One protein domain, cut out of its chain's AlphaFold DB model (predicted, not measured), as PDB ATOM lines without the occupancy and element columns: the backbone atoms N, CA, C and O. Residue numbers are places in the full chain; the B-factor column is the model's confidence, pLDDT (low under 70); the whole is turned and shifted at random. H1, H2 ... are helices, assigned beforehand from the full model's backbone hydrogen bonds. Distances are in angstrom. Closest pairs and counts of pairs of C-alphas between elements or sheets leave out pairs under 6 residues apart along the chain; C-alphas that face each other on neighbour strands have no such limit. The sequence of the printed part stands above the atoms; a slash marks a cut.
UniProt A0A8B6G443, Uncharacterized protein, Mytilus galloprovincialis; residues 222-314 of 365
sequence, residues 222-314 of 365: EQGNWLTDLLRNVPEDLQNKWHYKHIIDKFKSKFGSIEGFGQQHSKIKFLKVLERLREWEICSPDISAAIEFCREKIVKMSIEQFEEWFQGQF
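AT A GLANCE: This is residues 222 to 314 of the 365 residues of an uncharacterized protein of Mytilus galloprovincialis (UniProt A0A8B6G443). Two helical lobes stand with a gap between them: in one, H1 and H3 form a U with short H2 at its bend; in the other, H6 folds back beside H4 after short H5, and H7 is set obliquely near both. The lobes are joined by a loop, residues 256 to 266, and meet where the first turn of H1 comes close to the last turn of H6. The printed part has 93 residues with seven named helices, H1 to H7 in order, and no named strand: all helix. It is only just loose, close to compact, with a radius of gyration of the C-alphas of 14.9 A and spans of 42 by 30 by 20 A.

HOW THE PARTS SIT: H1, residues 226 to 232, is near H3, residues 242 to 255, with 6 pairs of C-alphas within 10 A. H2, residues 236 to 239, is close to H3 but not clearly touching; the closest C-alphas, of Gln 239 and Lys 245, are 6.3 A apart. H6, residues 285 to 298, is close to H1 but not clearly touching, at a steep tilt of 59 degrees, opposite ways; the closest C-alphas, of Trp 226 and Lys 297, are 6.0 A apart. H4, residues 267 to 274, is near H6 with 8 such pairs and near H7, residues 303 to 313, with 7. H5, residues 279 to 282, is close to H6 but not clearly touching, at 5.9 A between the closest C-alphas, of Ile 282 and Ser 288. In H1, H3, H4, H6 and H7 every O i to N i+4 pair is within hydrogen-bond range; H2 and H5 are too short for one.

IN THESE COORDINATES: H1 begins at C-alpha 226 (18.133, 20.633, 52.424). H3 measures 19.5 A, H6 18.9 A and H7 15.3 A, ending at C-alpha 313 (23.136, 3.159, 30.865).

THE WHOLE: The C-alphas of Asn 240 and Gly 312, the farthest apart, are 42.5 A apart. The printed part has no cut; the H3 to H4 link is long. Residues 222 to 224 and 254 to 265 have pLDDT under 70.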
ATOM      1  N   GLU A 222       8.177  24.647  53.810       47.19
ATOM      2  CA  GLU A 222       7.700  23.471  54.546       47.19
ATOM      3  C   GLU A 222       8.464  22.204  54.115       47.19
ATOM      4  O   GLU A 222       8.719  21.314  54.925       47.19
ATOM      5  N   GLN A 223       8.954  22.164  52.869       51.31
ATOM      6  CA  GLN A 223      10.033  21.274  52.440       51.31
ATOM      7  C   GLN A 223      11.386  21.893  52.796       51.31
ATOM      8  O   GLN A 223      12.071  22.412  51.918       51.31
ATOM      9  N   GLY A 224      11.730  21.835  54.086       54.59
ATOM     10  CA  GLY A 224      12.936  22.403  54.691       54.59
ATOM     11  C   GLY A 224      14.162  22.452  53.776       54.59
ATOM     12  O   GLY A 224      14.458  21.517  53.024       54.59
ATOM     13  N   ASN A 225      14.873  23.581  53.831       72.38
ATOM     14  CA  ASN A 225      16.079  23.803  53.050       72.38
ATOM     15  C   ASN A 225      17.065  22.654  53.312       72.38
ATOM     16  O   ASN A 225      17.637  22.517  54.393       72.38
ATOM     17  N   TRP A 226      17.267  21.803  52.308       77.06
ATOM     18  CA  TRP A 226      18.133  20.633  52.424       77.06
ATOM     19  C   TRP A 226      19.550  21.011  52.874       77.06
ATOM     20  O   TRP A 226      20.234  20.201  53.497       77.06
ATOM     21  N   LEU A 227      19.989  22.245  52.589       76.62
ATOM     22  CA  LEU A 227      21.265  22.775  53.044       76.62
ATOM     23  C   LEU A 227      21.251  23.062  54.550       76.62
ATOM     24  O   LEU A 227      22.226  22.743  55.224       76.62
ATOM     25  N   THR A 228      20.167  23.616  55.106       75.44
ATOM     26  CA  THR A 228      20.062  23.810  56.563       75.44
ATOM     27  C   THR A 228      19.992  22.481  57.296       75.44
ATOM     28  O   THR A 228      20.640  22.331  58.330       75.44
ATOM     29  N   ASP A 229      19.275  21.503  56.746       77.06
ATOM     30  CA  ASP A 229      19.173  20.169  57.339       77.06
ATOM     31  C   ASP A 229      20.505  19.417  57.264       77.06
ATOM     32  O   ASP A 229      20.929  18.797  58.240       77.06
ATOM     33  N   LEU A 230      21.218  19.533  56.141       80.38
ATOM     34  CA  LEU A 230      22.565  18.990  56.002       80.38
ATOM     35  C   LEU A 230      23.510  19.605  57.033       80.38
ATOM     36  O   LEU A 230      24.220  18.873  57.711       80.38
ATOM     37  N   LEU A 231      23.498  20.931  57.189       79.06
ATOM     38  CA  LEU A 231      24.358  21.617  58.157       79.06
ATOM     39  C   LEU A 231      24.022  21.248  59.609       79.06
ATOM     40  O   LEU A 231      24.933  21.155  60.427       79.06
ATOM     41  N   ARG A 232      22.745  21.006  59.930       81.12
ATOM     42  CA  ARG A 232      22.311  20.556  61.265       81.12
ATOM     43  C   ARG A 232      22.786  19.148  61.609       81.12
ATOM     44  O   ARG A 232      23.119  18.892  62.758       81.12
ATOM     45  N   ASN A 233      22.835  18.253  60.626       82.19
ATOM     46  CA  ASN A 233      23.217  16.853  60.832       82.19
ATOM     47  C   ASN A 233      24.733  16.629  60.897       82.19
ATOM     48  O   ASN A 233      25.186  15.493  61.042       82.19
ATOM     49  N   VAL A 234      25.537  17.686  60.770       82.06
ATOM     50  CA  VAL A 234      26.992  17.568  60.782       82.06
ATOM     51  C   VAL A 234      27.518  17.707  62.210       82.06
ATOM     52  O   VAL A 234      27.287  18.749  62.823       82.06
ATOM     53  N   PRO A 235      28.296  16.728  62.713       84.88
ATOM     54  CA  PRO A 235      28.936  16.804  64.023       84.88
ATOM     55  C   PRO A 235      29.769  18.079  64.205       84.88
ATOM     56  O   PRO A 235      30.548  18.453  63.322       84.88
ATOM     57  N   GLU A 236      29.663  18.712  65.373       78.62
ATOM     58  CA  GLU A 236      30.371  19.962  65.700       78.62
ATOM     59  C   GLU A 236      31.903  19.834  65.554       78.62
ATOM     60  O   GLU A 236      32.572  20.759  65.082       78.62
ATOM     61  N   ASP A 237      32.455  18.648  65.824       81.00
ATOM     62  CA  ASP A 237      33.881  18.328  65.654       81.00
ATOM     63  C   ASP A 237      34.376  18.485  64.208       81.00
ATOM     64  O   ASP A 237      35.541  18.811  63.960       81.00
ATOM     65  N   LEU A 238      33.499  18.244  63.227       78.81
ATOM     66  CA  LEU A 238      33.799  18.436  61.807       78.81
ATOM     67  C   LEU A 238      33.592  19.890  61.392       78.81
ATOM     68  O   LEU A 238      34.386  20.405  60.604       78.81
ATOM     69  N   GLN A 239      32.605  20.574  61.973       78.75
ATOM     70  CA  GLN A 239      32.336  21.988  61.698       78.75
ATOM     71  C   GLN A 239      33.512  22.899  62.062       78.75
ATOM     72  O   GLN A 239      33.748  23.910  61.398       78.75
ATOM     73  N   ASN A 240      34.297  22.527  63.073       80.81
ATOM     74  CA  ASN A 240      35.452  23.309  63.509       80.81
ATOM     75  C   ASN A 240      36.696  23.159  62.623       80.81
ATOM     76  O   ASN A 240      37.603  23.993  62.706       80.81
ATOM     77  N   LYS A 241      36.739  22.167  61.726       89.62
ATOM     78  CA  LYS A 241      37.887  21.956  60.837       89.62
ATOM     79  C   LYS A 241      37.888  22.964  59.686       89.62
ATOM     80  O   LYS A 241      36.876  23.185  59.020       89.62
ATOM     81  N   TRP A 242      39.055  23.545  59.399       85.94
ATOM     82  CA  TRP A 242      39.203  24.609  58.394       85.94
ATOM     83  C   TRP A 242      38.749  24.187  56.986       85.94
ATOM     84  O   TRP A 242      38.113  24.969  56.282       85.94
ATOM     85  N   HIS A 243      39.020  22.938  56.590       85.25
ATOM     86  CA  HIS A 243      38.613  22.406  55.289       85.25
ATOM     87  C   HIS A 243      37.092  22.339  55.167       85.25
ATOM     88  O   HIS A 243      36.535  22.652  54.118       85.25
ATOM     89  N   TYR A 244      36.416  21.984  56.256       84.19
ATOM     90  CA  TYR A 244      34.972  21.855  56.282       84.19
ATOM     91  C   TYR A 244      34.294  23.228  56.254       84.19
ATOM     92  O   TYR A 244      33.389  23.443  55.452       84.19
ATOM     93  N   LYS A 245      34.819  24.202  57.014       83.62
ATOM     94  CA  LYS A 245      34.401  25.613  56.925       83.62
ATOM     95  C   LYS A 245      34.526  26.151  55.503       83.62
ATOM     96  O   LYS A 245      33.572  26.701  54.970       83.62
ATOM     97  N   HIS A 246      35.658  25.899  54.847       86.00
ATOM     98  CA  HIS A 246      35.878  26.344  53.472       86.00
ATOM     99  C   HIS A 246      34.894  25.715  52.470       86.00
ATOM    100  O   HIS A 246      34.436  26.383  51.539       86.00
ATOM    101  N   ILE A 247      34.551  24.435  52.651       83.81
ATOM    102  CA  ILE A 247      33.554  23.746  51.822       83.81
ATOM    103  C   ILE A 247      32.164  24.329  52.068       83.81
ATOM    104  O   ILE A 247      31.488  24.661  51.095       83.81
ATOM    105  N   ILE A 248      31.758  24.506  53.331       81.31
ATOM    106  CA  ILE A 248      30.470  25.117  53.681       81.31
ATOM    107  C   ILE A 248      30.373  26.533  53.120       81.31
ATOM    108  O   ILE A 248      29.339  26.875  52.558       81.31
ATOM    109  N   ASP A 249      31.416  27.350  53.232       82.38
ATOM    110  CA  ASP A 249      31.394  28.731  52.743       82.38
ATOM    111  C   ASP A 249      31.246  28.779  51.223       82.38
ATOM    112  O   ASP A 249      30.440  29.549  50.696       82.38
ATOM    113  N   LYS A 250      31.939  27.890  50.498       81.19
ATOM    114  CA  LYS A 250      31.709  27.713  49.057       81.19
ATOM    115  C   LYS A 250      30.289  27.248  48.763       81.19
ATOM    116  O   LYS A 250      29.704  27.690  47.775       81.19
ATOM    117  N   PHE A 251      29.741  26.376  49.602       75.56
ATOM    118  CA  PHE A 251      28.383  25.872  49.455       75.56
ATOM    119  C   PHE A 251      27.347  26.980  49.672       75.56
ATOM    120  O   PHE A 251      26.509  27.226  48.814       75.56
ATOM    121  N   LYS A 252      27.453  27.734  50.762       76.31
ATOM    122  CA  LYS A 252      26.581  28.868  51.075       76.31
ATOM    123  C   LYS A 252      26.705  29.984  50.041       76.31
ATOM    124  O   LYS A 252      25.693  30.509  49.602       76.31
ATOM    125  N   SER A 253      27.914  30.311  49.587       72.19
ATOM    126  CA  SER A 253      28.122  31.366  48.587       72.19
ATOM    127  C   SER A 253      27.552  31.002  47.211       72.19
ATOM    128  O   SER A 253      26.965  31.851  46.545       72.19
ATOM    129  N   LYS A 254      27.693  29.741  46.777       66.62
ATOM    130  CA  LYS A 254      27.222  29.301  45.453       66.62
ATOM    131  C   LYS A 254      25.763  28.855  45.432       66.62
ATOM    132  O   LYS A 254      25.118  28.991  44.398       66.62
ATOM    133  N   PHE A 255      25.261  28.319  46.541       63.16
ATOM    134  CA  PHE A 255      23.941  27.690  46.617       63.16
ATOM    135  C   PHE A 255      22.970  28.414  47.561       63.16
ATOM    136  O   PHE A 255      21.768  28.234  47.413       63.16
ATOM    137  N   GLY A 256      23.441  29.300  48.444       55.44
ATOM    138  CA  GLY A 256      22.582  30.120  49.313       55.44
ATOM    139  C   GLY A 256      21.748  31.170  48.566       55.44
ATOM    140  O   GLY A 256      20.721  31.597  49.070       55.44
ATOM    141  N   SER A 257      22.126  31.536  47.333       50.81
ATOM    142  CA  SER A 257      21.309  32.398  46.455       50.81
ATOM    143  C   SER A 257      20.349  31.629  45.538       50.81
ATOM    144  O   SER A 257      19.521  32.242  44.867       50.81
ATOM    145  N   ILE A 258      20.444  30.296  45.478       51.56
ATOM    146  CA  ILE A 258      19.568  29.462  44.628       51.56
ATOM    147  C   ILE A 258      18.185  29.282  45.284       51.56
ATOM    148  O   ILE A 258      17.209  28.948  44.620       51.56
ATOM    149  N   GLU A 259      18.073  29.612  46.570       52.88
ATOM    150  CA  GLU A 259      16.891  29.444  47.422       52.88
ATOM    151  C   GLU A 259      15.709  30.377  47.074       52.88
ATOM    152  O   GLU A 259      14.607  30.208  47.587       52.88
ATOM    153  N   GLY A 260      15.903  31.340  46.164       49.84
ATOM    154  CA  GLY A 260      14.853  32.268  45.714       49.84
ATOM    155  C   GLY A 260      14.212  31.940  44.363       49.84
ATOM    156  O   GLY A 260      13.180  32.516  44.023       49.84
ATOM    157  N   PHE A 261      14.790  31.030  43.577       43.12
ATOM    158  CA  PHE A 261      14.254  30.669  42.268       43.12
ATOM    159  C   PHE A 261      13.867  29.200  42.288       43.12
ATOM    160  O   PHE A 261      14.686  28.349  42.608       43.12
ATOM    161  N   GLY A 262      12.630  28.888  41.898       46.59
ATOM    162  CA  GLY A 262      12.097  27.529  41.742       46.59
ATOM    163  C   GLY A 262      12.804  26.663  40.686       46.59
ATOM    164  O   GLY A 262      12.163  25.853  40.018       46.59
ATOM    165  N   GLN A 263      14.115  26.818  40.505       50.50
ATOM    166  CA  GLN A 263      14.980  25.881  39.817       50.50
ATOM    167  C   GLN A 263      15.139  24.640  40.689       50.50
ATOM    168  O   GLN A 263      16.145  24.432  41.358       50.50
ATOM    169  N   GLN A 264      14.138  23.766  40.610       56.66
ATOM    170  CA  GLN A 264      14.371  22.333  40.748       56.66
ATOM    171  C   GLN A 264      15.634  22.017  39.936       56.66
ATOM    172  O   GLN A 264      15.658  22.256  38.720       56.66
ATOM    173  N   HIS A 265      16.712  21.582  40.593       64.00
ATOM    174  CA  HIS A 265      17.923  21.196  39.880       64.00
ATOM    175  C   HIS A 265      17.516  20.154  38.836       64.00
ATOM    176  O   HIS A 265      16.952  19.114  39.165       64.00
ATOM    177  N   SER A 266      17.695  20.490  37.554       73.19
ATOM    178  CA  SER A 266      17.112  19.703  36.468       73.19
ATOM    179  C   SER A 266      17.600  18.258  36.546       73.19
ATOM    180  O   SER A 266      18.808  18.020  36.480       73.19
ATOM    181  N   LYS A 267      16.659  17.306  36.619       83.56
ATOM    182  CA  LYS A 267      16.924  15.857  36.569       83.56
ATOM    183  C   LYS A 267      17.897  15.511  35.439       83.56
ATOM    184  O   LYS A 267      18.857  14.782  35.635       83.56
ATOM    185  N   ILE A 268      17.723  16.153  34.285       82.12
ATOM    186  CA  ILE A 268      18.566  15.970  33.099       82.12
ATOM    187  C   ILE A 268      20.022  16.377  33.365       82.12
ATOM    188  O   ILE A 268      20.942  15.694  32.930       82.12
ATOM    189  N   LYS A 269      20.262  17.485  34.079       83.38
ATOM    190  CA  LYS A 269      21.628  17.916  34.421       83.38
ATOM    191  C   LYS A 269      22.288  16.946  35.398       83.38
ATOM    192  O   LYS A 269      23.467  16.666  35.238       83.38
ATOM    193  N   PHE A 270      21.529  16.441  36.371       86.56
ATOM    194  CA  PHE A 270      22.008  15.432  37.313       86.56
ATOM    195  C   PHE A 270      22.442  14.159  36.582       86.56
ATOM    196  O   PHE A 270      23.596  13.761  36.700       86.56
ATOM    197  N   LEU A 271      21.578  13.601  35.731       88.31
ATOM    198  CA  LEU A 271      21.888  12.394  34.961       88.31
ATOM    199  C   LEU A 271      23.094  12.584  34.024       88.31
ATOM    200  O   LEU A 271      23.955  11.717  33.966       88.31
ATOM    201  N   LYS A 272      23.233  13.752  33.379       86.69
ATOM    202  CA  LYS A 272      24.415  14.082  32.555       86.69
ATOM    203  C   LYS A 272      25.730  14.121  33.336       86.69
ATOM    204  O   LYS A 272      26.791  13.941  32.746       86.69
ATOM    205  N   VAL A 273      25.693  14.447  34.628       87.38
ATOM    206  CA  VAL A 273      26.889  14.394  35.483       87.38
ATOM    207  C   VAL A 273      27.223  12.944  35.810       87.38
ATOM    208  O   VAL A 273      28.392  12.578  35.747       87.38
ATOM    209  N   LEU A 274      26.212  12.121  36.093       89.62
ATOM    210  CA  LEU A 274      26.408  10.700  36.373       89.62
ATOM    211  C   LEU A 274      26.904   9.925  35.151       89.62
ATOM    212  O   LEU A 274      27.754   9.061  35.296       89.62
ATOM    213  N   GLU A 275      26.457  10.287  33.951       88.44
ATOM    214  CA  GLU A 275      26.923   9.705  32.684       88.44
ATOM    215  C   GLU A 275      28.436   9.893  32.456       88.44
ATOM    216  O   GLU A 275      29.068   9.129  31.733       88.44
ATOM    217  N   ARG A 276      29.049  10.902  33.087       89.06
ATOM    218  CA  ARG A 276      30.498  11.142  32.997       89.06
ATOM    219  C   ARG A 276      31.316  10.285  33.960       89.06
ATOM    220  O   ARG A 276      32.541  10.295  33.857       89.06
ATOM    221  N   LEU A 277      30.666   9.612  34.906       88.94
ATOM    222  CA  LEU A 277      31.311   8.724  35.866       88.94
ATOM    223  C   LEU A 277      31.353   7.301  35.304       88.94
ATOM    224  O   LEU A 277      30.429   6.849  34.630       88.94
ATOM    225  N   ARG A 278      32.430   6.576  35.601       86.69
ATOM    226  CA  ARG A 278      32.561   5.159  35.234       86.69
ATOM    227  C   ARG A 278      31.700   4.280  36.145       86.69
ATOM    228  O   ARG A 278      31.435   4.635  37.289       86.69
ATOM    229  N   GLU A 279      31.344   3.087  35.668       84.50
ATOM    230  CA  GLU A 279      30.533   2.094  36.404       84.50
ATOM    231  C   GLU A 279      31.011   1.864  37.842       84.50
ATOM    232  O   GLU A 279      30.233   1.862  38.792       84.50
ATOM    233  N   TRP A 280      32.321   1.714  38.019       87.69
ATOM    234  CA  TRP A 280      32.923   1.471  39.324       87.69
ATOM    235  C   TRP A 280      33.025   2.732  40.194       87.69
ATOM    236  O   TRP A 280      33.092   2.616  41.414       87.69
ATOM    237  N   GLU A 281      33.025   3.927  39.596       89.56
ATOM    238  CA  GLU A 281      33.027   5.200  40.329       89.56
ATOM    239  C   GLU A 281      31.643   5.459  40.930       89.56
ATOM    240  O   GLU A 281      31.543   5.837  42.093       89.56
ATOM    241  N   ILE A 282      30.574   5.174  40.179       88.31
ATOM    242  CA  ILE A 282      29.186   5.301  40.655       88.31
ATOM    243  C   ILE A 282      28.898   4.332  41.809       88.31
ATOM    244  O   ILE A 282      28.177   4.678  42.744       88.31
ATOM    245  N   CYS A 283      29.493   3.138  41.766       87.12
ATOM    246  CA  CYS A 283      29.349   2.115  42.802       87.12
ATOM    247  C   CYS A 283      30.272   2.317  44.018       87.12
ATOM    248  O   CYS A 283      30.232   1.508  44.946       87.12
ATOM    249  N   SER A 284      31.116   3.354  44.037       92.50
ATOM    250  CA  SER A 284      31.930   3.669  45.215       92.50
ATOM    251  C   SER A 284      31.024   4.105  46.375       92.50
ATOM    252  O   SER A 284      30.126   4.912  46.142       92.50
ATOM    253  N   PRO A 285      31.239   3.634  47.617       92.19
ATOM    254  CA  PRO A 285      30.337   3.905  48.742       92.19
ATOM    255  C   PRO A 285      30.120   5.404  48.999       92.19
ATOM    256  O   PRO A 285      28.983   5.832  49.187       92.19
ATOM    257  N   ASP A 286      31.178   6.216  48.924       89.38
ATOM    258  CA  ASP A 286      31.085   7.665  49.149       89.38
ATOM    259  C   ASP A 286      30.287   8.370  48.043       89.38
ATOM    260  O   ASP A 286      29.476   9.262  48.296       89.38
ATOM    261  N   ILE A 287      30.509   7.952  46.796       90.88
ATOM    262  CA  ILE A 287      29.849   8.523  45.620       90.88
ATOM    263  C   ILE A 287      28.386   8.077  45.586       90.88
ATOM    264  O   ILE A 287      27.507   8.901  45.363       90.88
ATOM    265  N   SER A 288      28.111   6.807  45.874       90.81
ATOM    266  CA  SER A 288      26.766   6.240  45.937       90.81
ATOM    267  C   SER A 288      25.905   6.952  46.984       90.81
ATOM    268  O   SER A 288      24.808   7.414  46.659       90.81
ATOM    269  N   ALA A 289      26.438   7.175  48.191       90.38
ATOM    270  CA  ALA A 289      25.753   7.943  49.229       90.38
ATOM    271  C   ALA A 289      25.486   9.399  48.795       90.38
ATOM    272  O   ALA A 289      24.394   9.932  49.007       90.38
ATOM    273  N   ALA A 290      26.453  10.046  48.134       90.19
ATOM    274  CA  ALA A 290      26.276  11.400  47.608       90.19
ATOM    275  C   ALA A 290      25.219  11.465  46.489       90.19
ATOM    276  O   ALA A 290      24.432  12.414  46.436       90.19
ATOM    277  N   ILE A 291      25.175  10.462  45.609       90.88
ATOM    278  CA  ILE A 291      24.176  10.330  44.541       90.88
ATOM    279  C   ILE A 291      22.785  10.166  45.144       90.88
ATOM    280  O   ILE A 291      21.864  10.864  44.719       90.88
ATOM    281  N   GLU A 292      22.630   9.296  46.140       91.25
ATOM    282  CA  GLU A 292      21.357   9.076  46.824       91.25
ATOM    283  C   GLU A 292      20.857  10.358  47.498       91.25
ATOM    284  O   GLU A 292      19.711  10.770  47.288       91.25
ATOM    285  N   PHE A 293      21.752  11.055  48.202       87.69
ATOM    286  CA  PHE A 293      21.460  12.349  48.807       87.69
ATOM    287  C   PHE A 293      21.018  13.390  47.766       87.69
ATOM    288  O   PHE A 293      19.987  14.048  47.930       87.69
ATOM    289  N   CYS A 294      21.757  13.525  46.661       87.75
ATOM    290  CA  CYS A 294      21.421  14.468  45.593       87.75
ATOM    291  C   CYS A 294      20.092  14.109  44.915       87.75
ATOM    292  O   CYS A 294      19.271  14.993  44.654       87.75
ATOM    293  N   ARG A 295      19.855  12.820  44.654       89.88
ATOM    294  CA  ARG A 295      18.619  12.303  44.060       89.88
ATOM    295  C   ARG A 295      17.411  12.676  44.914       89.88
ATOM    296  O   ARG A 295      16.431  13.186  44.374       89.88
ATOM    297  N   GLU A 296      17.477  12.418  46.217       86.12
ATOM    298  CA  GLU A 296      16.343  12.595  47.123       86.12
ATOM    299  C   GLU A 296      16.142  14.058  47.530       86.12
ATOM    300  O   GLU A 296      15.045  14.596  47.376       86.12
ATOM    301  N   LYS A 297      17.192  14.717  48.032       79.44
ATOM    302  CA  LYS A 297      17.071  16.027  48.691       79.44
ATOM    303  C   LYS A 297      17.199  17.212  47.733       79.44
ATOM    304  O   LYS A 297      16.560  18.236  47.956       79.44
ATOM    305  N   ILE A 298      17.973  17.071  46.653       79.94
ATOM    306  CA  ILE A 298      18.276  18.177  45.723       79.94
ATOM    307  C   ILE A 298      17.413  18.105  44.454       79.94
ATOM    308  O   ILE A 298      16.825  19.100  44.036       79.94
ATOM    309  N   VAL A 299      17.344  16.929  43.827       83.12
ATOM    310  CA  VAL A 299      16.713  16.717  42.510       83.12
ATOM    311  C   VAL A 299      15.274  16.197  42.634       83.12
ATOM    312  O   VAL A 299      14.488  16.336  41.692       83.12
ATOM    313  N   LYS A 300      14.914  15.611  43.786       82.94
ATOM    314  CA  LYS A 300      13.595  15.015  44.069       82.94
ATOM    315  C   LYS A 300      13.162  14.034  42.969       82.94
ATOM    316  O   LYS A 300      12.061  14.101  42.416       82.94
ATOM    317  N   MET A 301      14.075  13.142  42.592       84.38
ATOM    318  CA  MET A 301      13.836  12.063  41.628       84.38
ATOM    319  C   MET A 301      13.493  10.768  42.371       84.38
ATOM    320  O   MET A 301      14.136  10.445  43.368       84.38
ATOM    321  N   SER A 302      12.483  10.022  41.910       88.75
ATOM    322  CA  SER A 302      12.126   8.739  42.533       88.75
ATOM    323  C   SER A 302      13.212   7.686  42.296       88.75
ATOM    324  O   SER A 302      14.034   7.815  41.387       88.75
ATOM    325  N   ILE A 303      13.228   6.645  43.131       90.62
ATOM    326  CA  ILE A 303      14.165   5.519  42.990       90.62
ATOM    327  C   ILE A 303      13.929   4.813  41.650       90.62
ATOM    328  O   ILE A 303      14.875   4.539  40.928       90.62
ATOM    329  N   GLU A 304      12.665   4.615  41.273       90.88
ATOM    330  CA  GLU A 304      12.268   3.976  40.013       90.88
ATOM    331  C   GLU A 304      12.831   4.704  38.785       90.88
ATOM    332  O   GLU A 304      13.413   4.076  37.909       90.88
ATOM    333  N   GLN A 305      12.723   6.039  38.758       88.12
ATOM    334  CA  GLN A 305      13.253   6.865  37.665       88.12
ATOM    335  C   GLN A 305      14.779   6.777  37.563       88.12
ATOM    336  O   GLN A 305      15.336   6.829  36.469       88.12
ATOM    337  N   PHE A 306      15.458   6.677  38.706       90.06
ATOM    338  CA  PHE A 306      16.904   6.507  38.743       90.06
ATOM    339  C   PHE A 306      17.320   5.117  38.251       90.06
ATOM    340  O   PHE A 306      18.234   5.014  37.439       90.06
ATOM    341  N   GLU A 307      16.634   4.071  38.708       89.81
ATOM    342  CA  GLU A 307      16.925   2.682  38.353       89.81
ATOM    343  C   GLU A 307      16.677   2.417  36.864       89.81
ATOM    344  O   GLU A 307      17.498   1.786  36.208       89.81
ATOM    345  N   GLU A 308      15.590   2.949  36.299       89.75
ATOM    346  CA  GLU A 308      15.309   2.854  34.863       89.75
ATOM    347  C   GLU A 308      16.443   3.468  34.028       89.75
ATOM    348  O   GLU A 308      16.921   2.861  33.067       89.75
ATOM    349  N   TRP A 309      16.935   4.643  34.433       90.12
ATOM    350  CA  TRP A 309      18.098   5.260  33.800       90.12
ATOM    351  C   TRP A 309      19.369   4.423  33.996       90.12
ATOM    352  O   TRP A 309      20.098   4.197  33.030       90.12
ATOM    353  N   PHE A 310      19.625   3.934  35.211       87.94
ATOM    354  CA  PHE A 310      20.823   3.161  35.543       87.94
ATOM    355  C   PHE A 310      20.894   1.854  34.742       87.94
ATOM    356  O   PHE A 310      21.926   1.555  34.146       87.94
ATOM    357  N   GLN A 311      19.780   1.124  34.637       87.06
ATOM    358  CA  GLN A 311      19.668  -0.086  33.815       87.06
ATOM    359  C   GLN A 311      19.817   0.206  32.315       87.06
ATOM    360  O   GLN A 311      20.341  -0.627  31.574       87.06
ATOM    361  N   GLY A 312      19.371   1.382  31.858       85.19
ATOM    362  CA  GLY A 312      19.538   1.823  30.471       85.19
ATOM    363  C   GLY A 312      20.976   2.214  30.115       85.19
ATOM    364  O   GLY A 312      21.395   2.003  28.980       85.19
ATOM    365  N   GLN A 313      21.732   2.772  31.065       82.62
ATOM    366  CA  GLN A 313      23.136   3.159  30.865       82.62
ATOM    367  C   GLN A 313      24.113   2.002  31.065       82.62
ATOM    368  O   GLN A 313      25.113   1.919  30.357       82.62
ATOM    369  N   PHE A 314      23.808   1.096  31.995       81.06
ATOM    370  CA  PHE A 314      24.659  -0.036  32.344       81.06
ATOM    371  C   PHE A 314      23.873  -1.339  32.190       81.06
ATOM    372  O   PHE A 314      23.325  -1.867  33.165       81.06
TER     373      PHE A 314